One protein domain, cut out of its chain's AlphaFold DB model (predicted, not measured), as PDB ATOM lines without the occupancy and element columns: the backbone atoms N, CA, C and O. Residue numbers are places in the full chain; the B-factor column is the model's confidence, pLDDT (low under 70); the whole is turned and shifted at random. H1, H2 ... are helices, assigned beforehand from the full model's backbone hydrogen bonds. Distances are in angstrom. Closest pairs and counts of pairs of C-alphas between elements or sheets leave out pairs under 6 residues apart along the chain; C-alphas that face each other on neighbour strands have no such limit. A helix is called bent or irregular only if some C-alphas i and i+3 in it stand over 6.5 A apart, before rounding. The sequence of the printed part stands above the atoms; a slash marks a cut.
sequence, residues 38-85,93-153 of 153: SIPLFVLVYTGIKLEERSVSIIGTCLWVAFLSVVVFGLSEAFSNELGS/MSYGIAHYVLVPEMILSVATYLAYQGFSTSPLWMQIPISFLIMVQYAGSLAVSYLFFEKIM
ATOM      1  N   SER A  38     271.991 192.627 272.526       89.44
ATOM      2  CA  SER A  38     270.729 193.353 272.687       89.44
ATOM      3  C   SER A  38     270.849 194.510 273.678       89.44
ATOM      4  O   SER A  38     270.165 195.513 273.504       89.44
ATOM      5  N   ILE A  39     271.727 194.403 274.680       91.81
ATOM      6  CA  ILE A  39     271.934 195.439 275.700       91.81
ATOM      7  C   ILE A  39     272.493 196.736 275.083       91.81
ATOM      8  O   ILE A  39     271.825 197.769 275.202       91.81
ATOM      9  N   PRO A  40     273.657 196.738 274.394       93.19
ATOM     10  CA  PRO A  40     274.186 197.953 273.785       93.19
ATOM     11  C   PRO A  40     273.274 198.471 272.671       93.19
ATOM     12  O   PRO A  40     272.996 199.668 272.628       93.19
ATOM     13  N   LEU A  41     272.725 197.594 271.820       95.06
ATOM     14  CA  LEU A  41     271.812 198.015 270.753       95.06
ATOM     15  C   LEU A  41     270.551 198.687 271.306       95.06
ATOM     16  O   LEU A  41     270.120 199.699 270.758       95.06
ATOM     17  N   PHE A  42     269.991 198.188 272.411       95.62
ATOM     18  CA  PHE A  42     268.859 198.834 273.072       95.62
ATOM     19  C   PHE A  42     269.201 200.263 273.505       95.62
ATOM     20  O   PHE A  42     268.441 201.181 273.208       95.62
ATOM     21  N   VAL A  43     270.350 200.467 274.159       96.31
ATOM     22  CA  VAL A  43     270.794 201.803 274.593       96.31
ATOM     23  C   VAL A  43     270.962 202.733 273.390       96.31
ATOM     24  O   VAL A  43     270.459 203.858 273.407       96.31
ATOM     25  N   LEU A  44     271.609 202.260 272.324       97.31
ATOM     26  CA  LEU A  44     271.840 203.039 271.106       97.31
ATOM     27  C   LEU A  44     270.522 203.462 270.450       97.31
ATOM     28  O   LEU A  44     270.299 204.654 270.229       97.31
ATOM     29  N   VAL A  45     269.611 202.513 270.227       97.19
ATOM     30  CA  VAL A  45     268.286 202.780 269.647       97.19
ATOM     31  C   VAL A  45     267.477 203.723 270.537       97.19
ATOM     32  O   VAL A  45     266.909 204.695 270.041       97.19
ATOM     33  N   TYR A  46     267.470 203.491 271.850       97.56
ATOM     34  CA  TYR A  46     266.744 204.320 272.808       97.56
ATOM     35  C   TYR A  46     267.225 205.775 272.795       97.56
ATOM     36  O   TYR A  46     266.408 206.695 272.753       97.56
ATOM     37  N   THR A  47     268.543 206.006 272.781       97.31
ATOM     38  CA  THR A  47     269.073 207.375 272.678       97.31
ATOM     39  C   THR A  47     268.687 208.040 271.359       97.31
ATOM     40  O   THR A  47     268.364 209.227 271.365       97.31
ATOM     41  N   GLY A  48     268.639 207.281 270.259       96.88
ATOM     42  CA  GLY A  48     268.158 207.773 268.971       96.88
ATOM     43  C   GLY A  48     266.705 208.253 269.036       96.88
ATOM     44  O   GLY A  48     266.415 209.392 268.674       96.88
ATOM     45  N   ILE A  49     265.812 207.443 269.614       95.94
ATOM     46  CA  ILE A  49     264.398 207.807 269.822       95.94
ATOM     47  C   ILE A  49     264.285 209.096 270.650       95.94
ATOM     48  O   ILE A  49     263.538 210.006 270.298       95.94
ATOM     49  N   LYS A  50     265.074 209.223 271.727       97.12
ATOM     50  CA  LYS A  50     265.072 210.426 272.576       97.12
ATOM     51  C   LYS A  50     265.576 211.689 271.884       97.12
ATOM     52  O   LYS A  50     265.191 212.782 272.294       97.12
ATOM     53  N   LEU A  51     266.417 211.572 270.860       95.00
ATOM     54  CA  LEU A  51     266.828 212.720 270.052       95.00
ATOM     55  C   LEU A  51     265.747 213.134 269.056       95.00
ATOM     56  O   LEU A  51     265.513 214.330 268.887       95.00
ATOM     57  N   GLU A  52     265.042 212.181 268.454       91.94
ATOM     58  CA  GLU A  52     263.907 212.506 267.586       91.94
ATOM     59  C   GLU A  52     262.750 213.155 268.344       91.94
ATOM     60  O   GLU A  52     262.175 214.124 267.854       91.94
ATOM     61  N   GLU A  53     262.470 212.722 269.580       93.94
ATOM     62  CA  GLU A  53     261.514 213.401 270.473       93.94
ATOM     63  C   GLU A  53     261.888 214.878 270.729       93.94
ATOM     64  O   GLU A  53     261.032 215.689 271.079       93.94
ATOM     65  N   ARG A  54     263.164 215.248 270.541       94.69
ATOM     66  CA  ARG A  54     263.682 216.623 270.638       94.69
ATOM     67  C   ARG A  54     263.779 217.332 269.283       94.69
ATOM     68  O   ARG A  54     264.455 218.354 269.182       94.69
ATOM     69  N   SER A  55     263.124 216.803 268.250       92.25
ATOM     70  CA  SER A  55     263.103 217.351 266.888       92.25
ATOM     71  C   SER A  55     264.476 217.405 266.203       92.25
ATOM     72  O   SER A  55     264.703 218.240 265.324       92.25
ATOM     73  N   VAL A  56     265.408 216.521 266.581       94.44
ATOM     74  CA  VAL A  56     266.658 216.329 265.830       94.44
ATOM     75  C   VAL A  56     266.338 215.647 264.498       94.44
ATOM     76  O   VAL A  56     265.485 214.767 264.423       94.44
ATOM     77  N   SER A  57     267.010 216.068 263.423       95.62
ATOM     78  CA  SER A  57     266.806 215.474 262.100       95.62
ATOM     79  C   SER A  57     267.238 214.006 262.069       95.62
ATOM     80  O   SER A  57     268.192 213.624 262.743       95.62
ATOM     81  N   ILE A  58     266.608 213.197 261.209       94.50
ATOM     82  CA  ILE A  58     266.963 211.778 261.034       94.50
ATOM     83  C   ILE A  58     268.460 211.578 260.749       94.50
ATOM     84  O   ILE A  58     269.086 210.673 261.290       94.50
ATOM     85  N   ILE A  59     269.061 212.469 259.954       95.94
ATOM     86  CA  ILE A  59     270.494 212.441 259.647       95.94
ATOM     87  C   ILE A  59     271.312 212.701 260.917       95.94
ATOM     88  O   ILE A  59     272.258 211.967 261.191       95.94
ATOM     89  N   GLY A  60     270.935 213.710 261.710       96.19
ATOM     90  CA  GLY A  60     271.592 214.014 262.981       96.19
ATOM     91  C   GLY A  60     271.498 212.856 263.974       96.19
ATOM     92  O   GLY A  60     272.491 212.514 264.614       96.19
ATOM     93  N   THR A  61     270.344 212.194 264.043       96.75
ATOM     94  CA  THR A  61     270.145 211.024 264.901       96.75
ATOM     95  C   THR A  61     270.974 209.827 264.437       96.75
ATOM     96  O   THR A  61     271.634 209.194 265.259       96.75
ATOM     97  N   CYS A  62     271.031 209.544 263.132       97.50
ATOM     98  CA  CYS A  62     271.891 208.489 262.590       97.50
ATOM     99  C   CYS A  62     273.375 208.753 262.874       97.50
ATOM    100  O   CYS A  62     274.089 207.830 263.255       97.50
ATOM    101  N   LEU A  63     273.837 210.002 262.738       97.81
ATOM    102  CA  LEU A  63     275.210 210.385 263.083       97.81
ATOM    103  C   LEU A  63     275.496 210.207 264.577       97.81
ATOM    104  O   LEU A  63     276.571 209.736 264.939       97.81
ATOM    105  N   TRP A  64     274.533 210.538 265.441       97.38
ATOM    106  CA  TRP A  64     274.654 210.305 266.878       97.38
ATOM    107  C   TRP A  64     274.752 208.817 267.217       97.38
ATOM    108  O   TRP A  64     275.664 208.414 267.935       97.38
ATOM    109  N   VAL A  65     273.846 207.996 266.680       97.94
ATOM    110  CA  VAL A  65     273.849 206.541 266.892       97.94
ATOM    111  C   VAL A  65     275.152 205.932 266.376       97.94
ATOM    112  O   VAL A  65     275.763 205.129 267.075       97.94
ATOM    113  N   ALA A  66     275.619 206.359 265.198       97.88
ATOM    114  CA  ALA A  66     276.897 205.936 264.635       97.88
ATOM    115  C   ALA A  66     278.066 206.287 265.568       97.88
ATOM    116  O   ALA A  66     278.835 205.410 265.955       97.88
ATOM    117  N   PHE A  67     278.171 207.541 266.004       97.81
ATOM    118  CA  PHE A  67     279.223 207.967 266.925       97.81
ATOM    119  C   PHE A  67     279.194 207.176 268.239       97.81
ATOM    120  O   PHE A  67     280.208 206.618 268.658       97.81
ATOM    121  N   LEU A  68     278.023 207.083 268.871       97.75
ATOM    122  CA  LEU A  68     277.872 206.404 270.153       97.75
ATOM    123  C   LEU A  68     278.153 204.902 270.036       97.75
ATOM    124  O   LEU A  68     278.734 204.324 270.948       97.75
ATOM    125  N   SER A  69     277.804 204.279 268.909       97.25
ATOM    126  CA  SER A  69     278.105 202.867 268.668       97.25
ATOM    127  C   SER A  69     279.604 202.587 268.615       97.25
ATOM    128  O   SER A  69     280.053 201.648 269.263       97.25
ATOM    129  N   VAL A  70     280.394 203.439 267.950       96.75
ATOM    130  CA  VAL A  70     281.859 203.299 267.909       96.75
ATOM    131  C   VAL A  70     282.447 203.401 269.315       96.75
ATOM    132  O   VAL A  70     283.350 202.645 269.659       96.75
ATOM    133  N   VAL A  71     281.913 204.295 270.152       96.31
ATOM    134  CA  VAL A  71     282.340 204.418 271.552       96.31
ATOM    135  C   VAL A  71     281.972 203.166 272.352       96.31
ATOM    136  O   VAL A  71     282.832 202.587 273.007       96.31
ATOM    137  N   VAL A  72     280.712 202.731 272.307       95.62
ATOM    138  CA  VAL A  72     280.219 201.600 273.110       95.62
ATOM    139  C   VAL A  72     280.901 200.294 272.713       95.62
ATOM    140  O   VAL A  72     281.383 199.569 273.586       95.62
ATOM    141  N   PHE A  73     280.975 199.995 271.418       94.44
ATOM    142  CA  PHE A  73     281.595 198.761 270.950       94.44
ATOM    143  C   PHE A  73     283.118 198.820 270.993       94.44
ATOM    144  O   PHE A  73     283.736 197.853 271.420       94.44
ATOM    145  N   GLY A  74     283.732 199.971 270.705       93.75
ATOM    146  CA  GLY A  74     285.176 200.145 270.870       93.75
ATOM    147  C   GLY A  74     285.638 199.936 272.314       93.75
ATOM    148  O   GLY A  74     286.660 199.296 272.546       93.75
ATOM    149  N   LEU A  75     284.861 200.406 273.296       92.75
ATOM    150  CA  LEU A  75     285.114 200.094 274.704       92.75
ATOM    151  C   LEU A  75     284.862 198.613 275.007       92.75
ATOM    152  O   LEU A  75     285.659 197.996 275.705       92.75
ATOM    153  N   SER A  76     283.787 198.034 274.472       91.00
ATOM    154  CA  SER A  76     283.486 196.610 274.671       91.00
ATOM    155  C   SER A  76     284.622 195.718 274.167       91.00
ATOM    156  O   SER A  76     285.043 194.820 274.884       91.00
ATOM    157  N   GLU A  77     285.184 196.021 272.997       90.56
ATOM    158  CA  GLU A  77     286.360 195.350 272.444       90.56
ATOM    159  C   GLU A  77     287.595 195.529 273.332       90.56
ATOM    160  O   GLU A  77     288.246 194.544 273.671       90.56
ATOM    161  N   ALA A  78     287.881 196.753 273.790       91.00
ATOM    162  CA  ALA A  78     289.038 197.026 274.645       91.00
ATOM    163  C   ALA A  78     289.015 196.232 275.967       91.00
ATOM    164  O   ALA A  78     290.062 195.789 276.435       91.00
ATOM    165  N   PHE A  79     287.828 196.031 276.554       89.38
ATOM    166  CA  PHE A  79     287.652 195.312 277.824       89.38
ATOM    167  C   PHE A  79     287.281 193.827 277.663       89.38
ATOM    168  O   PHE A  79     287.277 193.093 278.653       89.38
ATOM    169  N   SER A  80     286.985 193.360 276.446       85.56
ATOM    170  CA  SER A  80     286.515 191.991 276.167       85.56
ATOM    171  C   SER A  80     287.457 190.912 276.717       85.56
ATOM    172  O   SER A  80     287.009 189.968 277.378       85.56
ATOM    173  N   ASN A  81     288.763 191.126 276.538       81.56
ATOM    174  CA  ASN A  81     289.832 190.251 277.012       81.56
ATOM    175  C   ASN A  81     289.860 190.143 278.542       81.56
ATOM    176  O   ASN A  81     290.045 189.054 279.080       81.56
ATOM    177  N   GLU A  82     289.678 191.262 279.250       85.19
ATOM    178  CA  GLU A  82     289.716 191.301 280.719       85.19
ATOM    179  C   GLU A  82     288.490 190.626 281.337       85.19
ATOM    180  O   GLU A  82     288.586 189.983 282.381       85.19
ATOM    181  N   LEU A  83     287.342 190.735 280.664       81.62
ATOM    182  CA  LEU A  83     286.103 190.077 281.067       81.62
ATOM    183  C   LEU A  83     286.100 188.572 280.763       81.62
ATOM    184  O   LEU A  83     285.216 187.863 281.242       81.62
ATOM    185  N   GLY A  84     287.064 188.079 279.976       83.44
ATOM    186  CA  GLY A  84     287.136 186.678 279.560       83.44
ATOM    187  C   GLY A  84     285.971 186.252 278.663       83.44
ATOM    188  O   GLY A  84     285.659 185.067 278.597       83.44
ATOM    189  N   SER A  85     285.316 187.207 277.998       85.12
ATOM    190  CA  SER A  85     284.099 186.966 277.213       85.12
ATOM    191  C   SER A  85     284.426 186.521 275.785       85.12
ATOM    192  O   SER A  85     283.918 185.511 275.298       85.12
ATOM    193  N   MET A  93     295.242 194.908 265.813       92.12
ATOM    194  CA  MET A  93     294.665 195.469 267.027       92.12
ATOM    195  C   MET A  93     295.441 196.695 267.503       92.12
ATOM    196  O   MET A  93     296.657 196.790 267.334       92.12
ATOM    197  N   SER A  94     294.750 197.637 268.134       90.50
ATOM    198  CA  SER A  94     295.374 198.711 268.915       90.50
ATOM    199  C   SER A  94     294.646 198.847 270.238       90.50
ATOM    200  O   SER A  94     293.425 198.909 270.262       90.50
ATOM    201  N   TYR A  95     295.395 198.845 271.344       87.06
ATOM    202  CA  TYR A  95     294.833 198.872 272.704       87.06
ATOM    203  C   TYR A  95     293.773 197.780 272.962       87.06
ATOM    204  O   TYR A  95     292.797 198.016 273.663       87.06
ATOM    205  N   GLY A  96     293.945 196.593 272.367       85.50
ATOM    206  CA  GLY A  96     292.988 195.483 272.476       85.50
ATOM    207  C   GLY A  96     291.787 195.561 271.528       85.50
ATOM    208  O   GLY A  96     291.012 194.619 271.485       85.50
ATOM    209  N   ILE A  97     291.656 196.628 270.733       91.19
ATOM    210  CA  ILE A  97     290.522 196.834 269.825       91.19
ATOM    211  C   ILE A  97     290.846 196.291 268.435       91.19
ATOM    212  O   ILE A  97     291.822 196.727 267.816       91.19
ATOM    213  N   ALA A  98     290.013 195.388 267.913       92.88
ATOM    214  CA  ALA A  98     290.098 194.927 266.532       92.88
ATOM    215  C   ALA A  98     289.469 195.949 265.570       92.88
ATOM    216  O   ALA A  98     288.263 196.166 265.563       92.88
ATOM    217  N   HIS A  99     290.262 196.580 264.702       91.31
ATOM    218  CA  HIS A  99     289.757 197.699 263.889       91.31
ATOM    219  C   HIS A  99     288.680 197.302 262.876       91.31
ATOM    220  O   HIS A  99     287.778 198.092 262.591       91.31
ATOM    221  N   TYR A 100     288.756 196.082 262.337       93.50
ATOM    222  CA  TYR A 100     287.838 195.629 261.296       93.50
ATOM    223  C   TYR A 100     286.381 195.521 261.787       93.50
ATOM    224  O   TYR A 100     285.477 195.523 260.953       93.50
ATOM    225  N   VAL A 101     286.132 195.438 263.100       94.62
ATOM    226  CA  VAL A 101     284.788 195.220 263.666       94.62
ATOM    227  C   VAL A 101     283.994 196.522 263.847       94.62
ATOM    228  O   VAL A 101     282.781 196.537 263.636       94.62
ATOM    229  N   LEU A 102     284.685 197.645 264.088       94.88
ATOM    230  CA  LEU A 102     284.063 198.919 264.473       94.88
ATOM    231  C   LEU A 102     283.143 199.498 263.391       94.88
ATOM    232  O   LEU A 102     282.053 199.993 263.675       94.88
ATOM    233  N   VAL A 103     283.574 199.452 262.126       95.50
ATOM    234  CA  VAL A 103     282.770 199.965 261.005       95.50
ATOM    235  C   VAL A 103     281.496 199.121 260.811       95.50
ATOM    236  O   VAL A 103     280.410 199.699 260.744       95.50
ATOM    237  N   PRO A 104     281.569 197.777 260.758       96.56
ATOM    238  CA  PRO A 104     280.390 196.910 260.761       96.56
ATOM    239  C   PRO A 104     279.426 197.143 261.926       96.56
ATOM    240  O   PRO A 104     278.220 197.211 261.694       96.56
ATOM    241  N   GLU A 105     279.924 197.292 263.153       96.19
ATOM    242  CA  GLU A 105     279.098 197.540 264.347       96.19
ATOM    243  C   GLU A 105     278.395 198.898 264.302       96.19
ATOM    244  O   GLU A 105     277.231 199.030 264.698       96.19
ATOM    245  N   MET A 106     279.072 199.904 263.750       97.31
ATOM    246  CA  MET A 106     278.481 201.209 263.500       97.31
ATOM    247  C   MET A 106     277.314 201.118 262.515       97.31
ATOM    248  O   MET A 106     276.226 201.634 262.784       97.31
ATOM    249  N   ILE A 107     277.508 200.418 261.393       97.69
ATOM    250  CA  ILE A 107     276.452 200.213 260.393       97.69
ATOM    251  C   ILE A 107     275.296 199.408 260.997       97.69
ATOM    252  O   ILE A 107     274.141 199.799 260.834       97.69
ATOM    253  N   LEU A 108     275.593 198.334 261.735       96.69
ATOM    254  CA  LEU A 108     274.606 197.518 262.448       96.69
ATOM    255  C   LEU A 108     273.729 198.377 263.366       96.69
ATOM    256  O   LEU A 108     272.508 198.226 263.375       96.69
ATOM    257  N   SER A 109     274.337 199.282 264.129       97.25
ATOM    258  CA  SER A 109     273.628 200.127 265.092       97.25
ATOM    259  C   SER A 109     272.663 201.088 264.404       97.25
ATOM    260  O   SER A 109     271.497 201.189 264.792       97.25
ATOM    261  N   VAL A 110     273.118 201.743 263.333       98.00
ATOM    262  CA  VAL A 110     272.278 202.635 262.521       98.00
ATOM    263  C   VAL A 110     271.172 201.855 261.808       98.00
ATOM    264  O   VAL A 110     270.019 202.279 261.818       98.00
ATOM    265  N   ALA A 111     271.482 200.691 261.231       97.44
ATOM    266  CA  ALA A 111     270.499 199.838 260.569       97.44
ATOM    267  C   ALA A 111     269.423 199.349 261.550       97.44
ATOM    268  O   ALA A 111     268.234 199.393 261.235       97.44
ATOM    269  N   THR A 112     269.825 198.948 262.757       96.81
ATOM    270  CA  THR A 112     268.910 198.527 263.826       96.81
ATOM    271  C   THR A 112     267.997 199.674 264.249       96.81
ATOM    272  O   THR A 112     266.790 199.480 264.388       96.81
ATOM    273  N   TYR A 113     268.547 200.882 264.396       97.62
ATOM    274  CA  TYR A 113     267.773 202.083 264.693       97.62
ATOM    275  C   TYR A 113     266.719 202.387 263.620       97.62
ATOM    276  O   TYR A 113     265.536 202.533 263.931       97.62
ATOM    277  N   LEU A 114     267.122 202.417 262.350       97.25
ATOM    278  CA  LEU A 114     266.214 202.680 261.232       97.25
ATOM    279  C   LEU A 114     265.142 201.594 261.093       97.25
ATOM    280  O   LEU A 114     263.980 201.897 260.827       97.25
ATOM    281  N   ALA A 115     265.508 200.332 261.308       96.56
ATOM    282  CA  ALA A 115     264.555 199.234 261.286       96.56
ATOM    283  C   ALA A 115     263.553 199.315 262.440       96.56
ATOM    284  O   ALA A 115     262.369 199.051 262.239       96.56
ATOM    285  N   TYR A 116     263.995 199.723 263.632       95.75
ATOM    286  CA  TYR A 116     263.089 199.963 264.751       95.75
ATOM    287  C   TYR A 116     262.081 201.071 264.415       95.75
ATOM    288  O   TYR A 116     260.880 200.886 264.606       95.75
ATOM    289  N   GLN A 117     262.539 202.182 263.840       94.50
ATOM    290  CA  GLN A 117     261.657 203.273 263.414       94.50
ATOM    291  C   GLN A 117     260.649 202.834 262.345       94.50
ATOM    292  O   GLN A 117     259.462 203.134 262.441       94.50
ATOM    293  N   GLY A 118     261.101 202.080 261.341       94.44
ATOM    294  CA  GLY A 118     260.242 201.647 260.238       94.44
ATOM    295  C   GLY A 118     259.260 200.529 260.596       94.44
ATOM    296  O   GLY A 118     258.194 200.443 259.988       94.44
ATOM    297  N   PHE A 119     259.606 199.658 261.552       95.75
ATOM    298  CA  PHE A 119     258.934 198.361 261.705       95.75
ATOM    299  C   PHE A 119     258.605 197.947 263.145       95.75
ATOM    300  O   PHE A 119     258.059 196.861 263.341       95.75
ATOM    301  N   SER A 120     258.859 198.781 264.159       92.56
ATOM    302  CA  SER A 120     258.539 198.454 265.566       92.56
ATOM    303  C   SER A 120     257.058 198.145 265.811       92.56
ATOM    304  O   SER A 120     256.731 197.322 266.664       92.56
ATOM    305  N   THR A 121     256.157 198.757 265.039       94.56
ATOM    306  CA  THR A 121     254.703 198.535 265.111       94.56
ATOM    307  C   THR A 121     254.202 197.458 264.145       94.56
ATOM    308  O   THR A 121     253.018 197.120 264.154       94.56
ATOM    309  N   SER A 122     255.084 196.900 263.310       94.94
ATOM    310  CA  SER A 122     254.734 195.844 262.358       94.94
ATOM    311  C   SER A 122     254.511 194.503 263.066       94.94
ATOM    312  O   SER A 122     255.086 194.262 264.127       94.94
ATOM    313  N   PRO A 123     253.710 193.585 262.503       95.94
ATOM    314  CA  PRO A 123     253.509 192.259 263.083       95.94
ATOM    315  C   PRO A 123     254.795 191.412 263.076       95.94
ATOM    316  O   PRO A 123     255.672 191.585 262.227       95.94
ATOM    317  N   LEU A 124     254.883 190.434 263.987       94.31
ATOM    318  CA  LEU A 124     256.082 189.598 264.186       94.31
ATOM    319  C   LEU A 124     256.592 188.913 262.909       94.31
ATOM    320  O   LEU A 124     257.801 188.803 262.714       94.31
ATOM    321  N   TRP A 125     255.697 188.492 262.013       95.06
ATOM    322  CA  TRP A 125     256.080 187.849 260.752       95.06
ATOM    323  C   TRP A 125     256.856 188.776 259.807       95.06
ATOM    324  O   TRP A 125     257.531 188.280 258.915       95.06
ATOM    325  N   MET A 126     256.787 190.098 260.003       94.69
ATOM    326  CA  MET A 126     257.596 191.087 259.287       94.69
ATOM    327  C   MET A 126     258.867 191.447 260.072       94.69
ATOM    328  O   MET A 126     259.941 191.557 259.484       94.69
ATOM    329  N   GLN A 127     258.784 191.546 261.402       93.75
ATOM    330  CA  GLN A 127     259.946 191.843 262.252       93.75
ATOM    331  C   GLN A 127     261.025 190.750 262.197       93.75
ATOM    332  O   GLN A 127     262.219 191.060 262.220       93.75
ATOM    333  N   ILE A 128     260.623 189.475 262.103       93.69
ATOM    334  CA  ILE A 128     261.547 188.333 262.033       93.69
ATOM    335  C   ILE A 128     262.420 188.395 260.762       93.69
ATOM    336  O   ILE A 128     263.646 188.411 260.904       93.69
ATOM    337  N   PRO A 129     261.859 188.489 259.535       95.31
ATOM    338  CA  PRO A 129     262.647 188.679 258.318       95.31
ATOM    339  C   PRO A 129     263.553 189.908 258.352       95.31
ATOM    340  O   PRO A 129     264.692 189.831 257.911       95.31
ATOM    341  N   ILE A 130     263.089 191.034 258.898       95.44
ATOM    342  CA  ILE A 130     263.888 192.268 258.955       95.44
ATOM    343  C   ILE A 130     265.085 192.099 259.887       95.44
ATOM    344  O   ILE A 130     266.206 192.445 259.526       95.44
ATOM    345  N   SER A 131     264.863 191.491 261.051       93.12
ATOM    346  CA  SER A 131     265.934 191.154 261.992       93.12
ATOM    347  C   SER A 131     266.949 190.189 261.368       93.12
ATOM    348  O   SER A 131     268.153 190.321 261.583       93.12
ATOM    349  N   PHE A 132     266.478 189.236 260.558       94.31
ATOM    350  CA  PHE A 132     267.344 188.343 259.786       94.31
ATOM    351  C   PHE A 132     268.146 189.096 258.712       94.31
ATOM    352  O   PHE A 132     269.344 188.863 258.570       94.31
ATOM    353  N   LEU A 133     267.533 190.039 257.990       95.88
ATOM    354  CA  LEU A 133     268.224 190.861 256.993       95.88
ATOM    355  C   LEU A 133     269.298 191.758 257.621       95.88
ATOM    356  O   LEU A 133     270.377 191.879 257.051       95.88
ATOM    357  N   ILE A 134     269.048 192.326 258.806       95.75
ATOM    358  CA  ILE A 134     270.063 193.074 259.569       95.75
ATOM    359  C   ILE A 134     271.244 192.168 259.923       95.75
ATOM    360  O   ILE A 134     272.395 192.551 259.737       95.75
ATOM    361  N   MET A 135     270.978 190.943 260.381       95.25
ATOM    362  CA  MET A 135     272.032 189.970 260.682       95.25
ATOM    363  C   MET A 135     272.876 189.642 259.438       95.25
ATOM    364  O   MET A 135     274.103 189.624 259.520       95.25
ATOM    365  N   VAL A 136     272.239 189.409 258.284       96.00
ATOM    366  CA  VAL A 136     272.942 189.158 257.012       96.00
ATOM    367  C   VAL A 136     273.756 190.379 256.581       96.00
ATOM    368  O   VAL A 136     274.910 190.231 256.181       96.00
ATOM    369  N   GLN A 137     273.189 191.582 256.699       96.56
ATOM    370  CA  GLN A 137     273.897 192.830 256.425       96.56
ATOM    371  C   GLN A 137     275.133 192.965 257.316       96.56
ATOM    372  O   GLN A 137     276.206 193.270 256.802       96.56
ATOM    373  N   TYR A 138     275.012 192.704 258.617       96.06
ATOM    374  CA  TYR A 138     276.130 192.788 259.551       96.06
ATOM    375  C   TYR A 138     277.233 191.777 259.219       96.06
ATOM    376  O   TYR A 138     278.395 192.163 259.114       96.06
ATOM    377  N   ALA A 139     276.879 190.517 258.941       95.56
ATOM    378  CA  ALA A 139     277.842 189.505 258.502       95.56
ATOM    379  C   ALA A 139     278.559 189.903 257.197       95.56
ATOM    380  O   ALA A 139     279.778 189.769 257.084       95.56
ATOM    381  N   GLY A 140     277.820 190.447 256.223       96.50
ATOM    382  CA  GLY A 140     278.394 190.965 254.980       96.50
ATOM    383  C   GLY A 140     279.335 192.147 255.217       96.50
ATOM    384  O   GLY A 140     280.436 192.182 254.668       96.50
ATOM    385  N   SER A 141     278.946 193.090 256.079       96.94
ATOM    386  CA  SER A 141     279.785 194.226 256.464       96.94
ATOM    387  C   SER A 141     281.068 193.778 257.163       96.94
ATOM    388  O   SER A 141     282.131 194.293 256.827       96.94
ATOM    389  N   LEU A 142     280.998 192.797 258.069       96.31
ATOM    390  CA  LEU A 142     282.171 192.196 258.714       96.31
ATOM    391  C   LEU A 142     283.135 191.596 257.689       96.31
ATOM    392  O   LEU A 142     284.327 191.891 257.731       96.31
ATOM    393  N   ALA A 143     282.625 190.805 256.743       95.88
ATOM    394  CA  ALA A 143     283.447 190.189 255.704       95.88
ATOM    395  C   ALA A 143     284.156 191.238 254.831       95.88
ATOM    396  O   ALA A 143     285.356 191.128 254.581       95.88
ATOM    397  N   VAL A 144     283.435 192.278 254.399       96.00
ATOM    398  CA  VAL A 144     284.013 193.372 253.603       96.00
ATOM    399  C   VAL A 144     285.055 194.144 254.412       96.00
ATOM    400  O   VAL A 144     286.160 194.372 253.926       96.00
ATOM    401  N   SER A 145     284.734 194.510 255.653       95.94
ATOM    402  CA  SER A 145     285.642 195.257 256.525       95.94
ATOM    403  C   SER A 145     286.925 194.474 256.817       95.94
ATOM    404  O   SER A 145     288.020 195.020 256.696       95.94
ATOM    405  N   TYR A 146     286.818 193.168 257.083       95.44
ATOM    406  CA  TYR A 146     287.973 192.285 257.239       95.44
ATOM    407  C   TYR A 146     288.903 192.330 256.017       95.44
ATOM    408  O   TYR A 146     290.114 192.485 256.169       95.44
ATOM    409  N   LEU A 147     288.359 192.256 254.796       94.69
ATOM    410  CA  LEU A 147     289.172 192.336 253.578       94.69
ATOM    411  C   LEU A 147     289.920 193.673 253.473       94.69
ATOM    412  O   LEU A 147     291.104 193.683 253.140       94.69
ATOM    413  N   PHE A 148     289.268 194.791 253.788       93.38
ATOM    414  CA  PHE A 148     289.912 196.105 253.733       93.38
ATOM    415  C   PHE A 148     291.029 196.260 254.768       93.38
ATOM    416  O   PHE A 148     292.141 196.643 254.407       93.38
ATOM    417  N   PHE A 149     290.761 195.941 256.033       92.38
ATOM    418  CA  PHE A 149     291.712 196.184 257.120       92.38
ATOM    419  C   PHE A 149     292.857 195.164 257.176       92.38
ATOM    420  O   PHE A 149     293.992 195.534 257.489       92.38
ATOM    421  N   GLU A 150     292.575 193.897 256.862       90.50
ATOM    422  CA  GLU A 150     293.524 192.796 257.075       90.50
ATOM    423  C   GLU A 150     294.182 192.283 255.793       90.50
ATOM    424  O   GLU A 150     295.212 191.611 255.870       90.50
ATOM    425  N   LYS A 151     293.604 192.546 254.611       86.56
ATOM    426  CA  LYS A 151     294.180 192.095 253.328       86.56
ATOM    427  C   LYS A 151     294.696 193.223 252.444       86.56
ATOM    428  O   LYS A 151     295.581 192.956 251.635       86.56
ATOM    429  N   ILE A 152     294.139 194.430 252.548       86.50
ATOM    430  CA  ILE A 152     294.505 195.562 251.681       86.50
ATOM    431  C   ILE A 152     295.414 196.555 252.406       86.50
ATOM    432  O   ILE A 152     296.459 196.920 251.866       86.50
ATOM    433  N   MET A 153     295.001 197.025 253.585       74.25
ATOM    434  CA  MET A 153     295.828 197.874 254.453       74.25
ATOM    435  C   MET A 153     296.918 197.058 255.133       74.25
ATOM    436  O   MET A 153     297.794 197.667 255.787       74.25
TER     437      MET A 153
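AT A GLANCE: This is residues 38 to 85 and 93 to 153 of the 153 residues of the protein "Putative membrane protein" of Leptospira ryugenii (UniProt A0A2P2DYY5). The longest helix, H4, runs side by side with H3 in a helical hairpin, and a second helical hairpin, H1 with H2, packs on the other side of H3 and crosses it steeply. H3 is the middle piece, between H4 and the H1 and H2 pair. The printed part has 109 residues with four named helices, H1 to H4 in chain order, and no named strand; the class is all helix. It is compact, with a radius of gyration of the C-alphas of 15.0 A and spans of 39, 29 and 28 A.

HOW THE PARTS SIT: H4, residues 124 to 152, touches H3, residues 99 to 119, at a shallow tilt of 20 degrees, opposite ways; the closest C-alphas are those of Pro 104 and Ser 141, 5.1 A apart. H3 is the hub. With residues 62 to 74 alone, H2, residues 58 to 83, touches H3 at a steep tilt of 48 degrees, opposite ways; the closest C-alphas, of Ala 66 and Met 106, are 5.1 A apart. H1, residues 38 to 52, touches residues 109 to 116 of H3 alone, at a steep tilt of 59 degrees, the same way; the closest C-alphas, of Val 45 and Tyr 113, are 5.0 A apart. H1 and H2 touch at a shallow tilt of 25 degrees, opposite ways, closest at the C-alphas of Gly 48 and Thr 61, 5.6 A. H4 is apart from H1 and H2. Every O i to N i+4 pair is within hydrogen-bond range in H1, against 20 of 22 in H2, 15 of 17 in H3 and 23 of 25 in H4.

IN THESE COORDINATES: H4 is 40.8 A long, from C-alpha 124 at (256.082, 189.598, 264.186) to C-alpha 152 at (294.505, 195.562, 251.681). H2 is 35.2 A, H3 30.9 A and H1 21.0 A, H1 beginning at C-alpha 38, (270.729, 193.353, 272.687). H2 has a kink of 26 degrees near residue 77 and is irregular, C-alphas 78 and 81 being 7.2 A apart; H3 is only just irregular, with C-alphas 100 and 103 at 6.7 A.

THE WHOLE: The C-alphas of Pro 123 and Met 153 are the two farthest apart, 43.6 A. Residues 86 to 92, in the link from H2 to H3, are not printed, and C-alphas 85 and 93 are 17.0 A apart across the cut. The other two links are tight. Residues 120 to 126, of which 124 to 126 belong to H4, stand free. The mean pLDDT of the printed part is 94.0, and no printed residue is under 70.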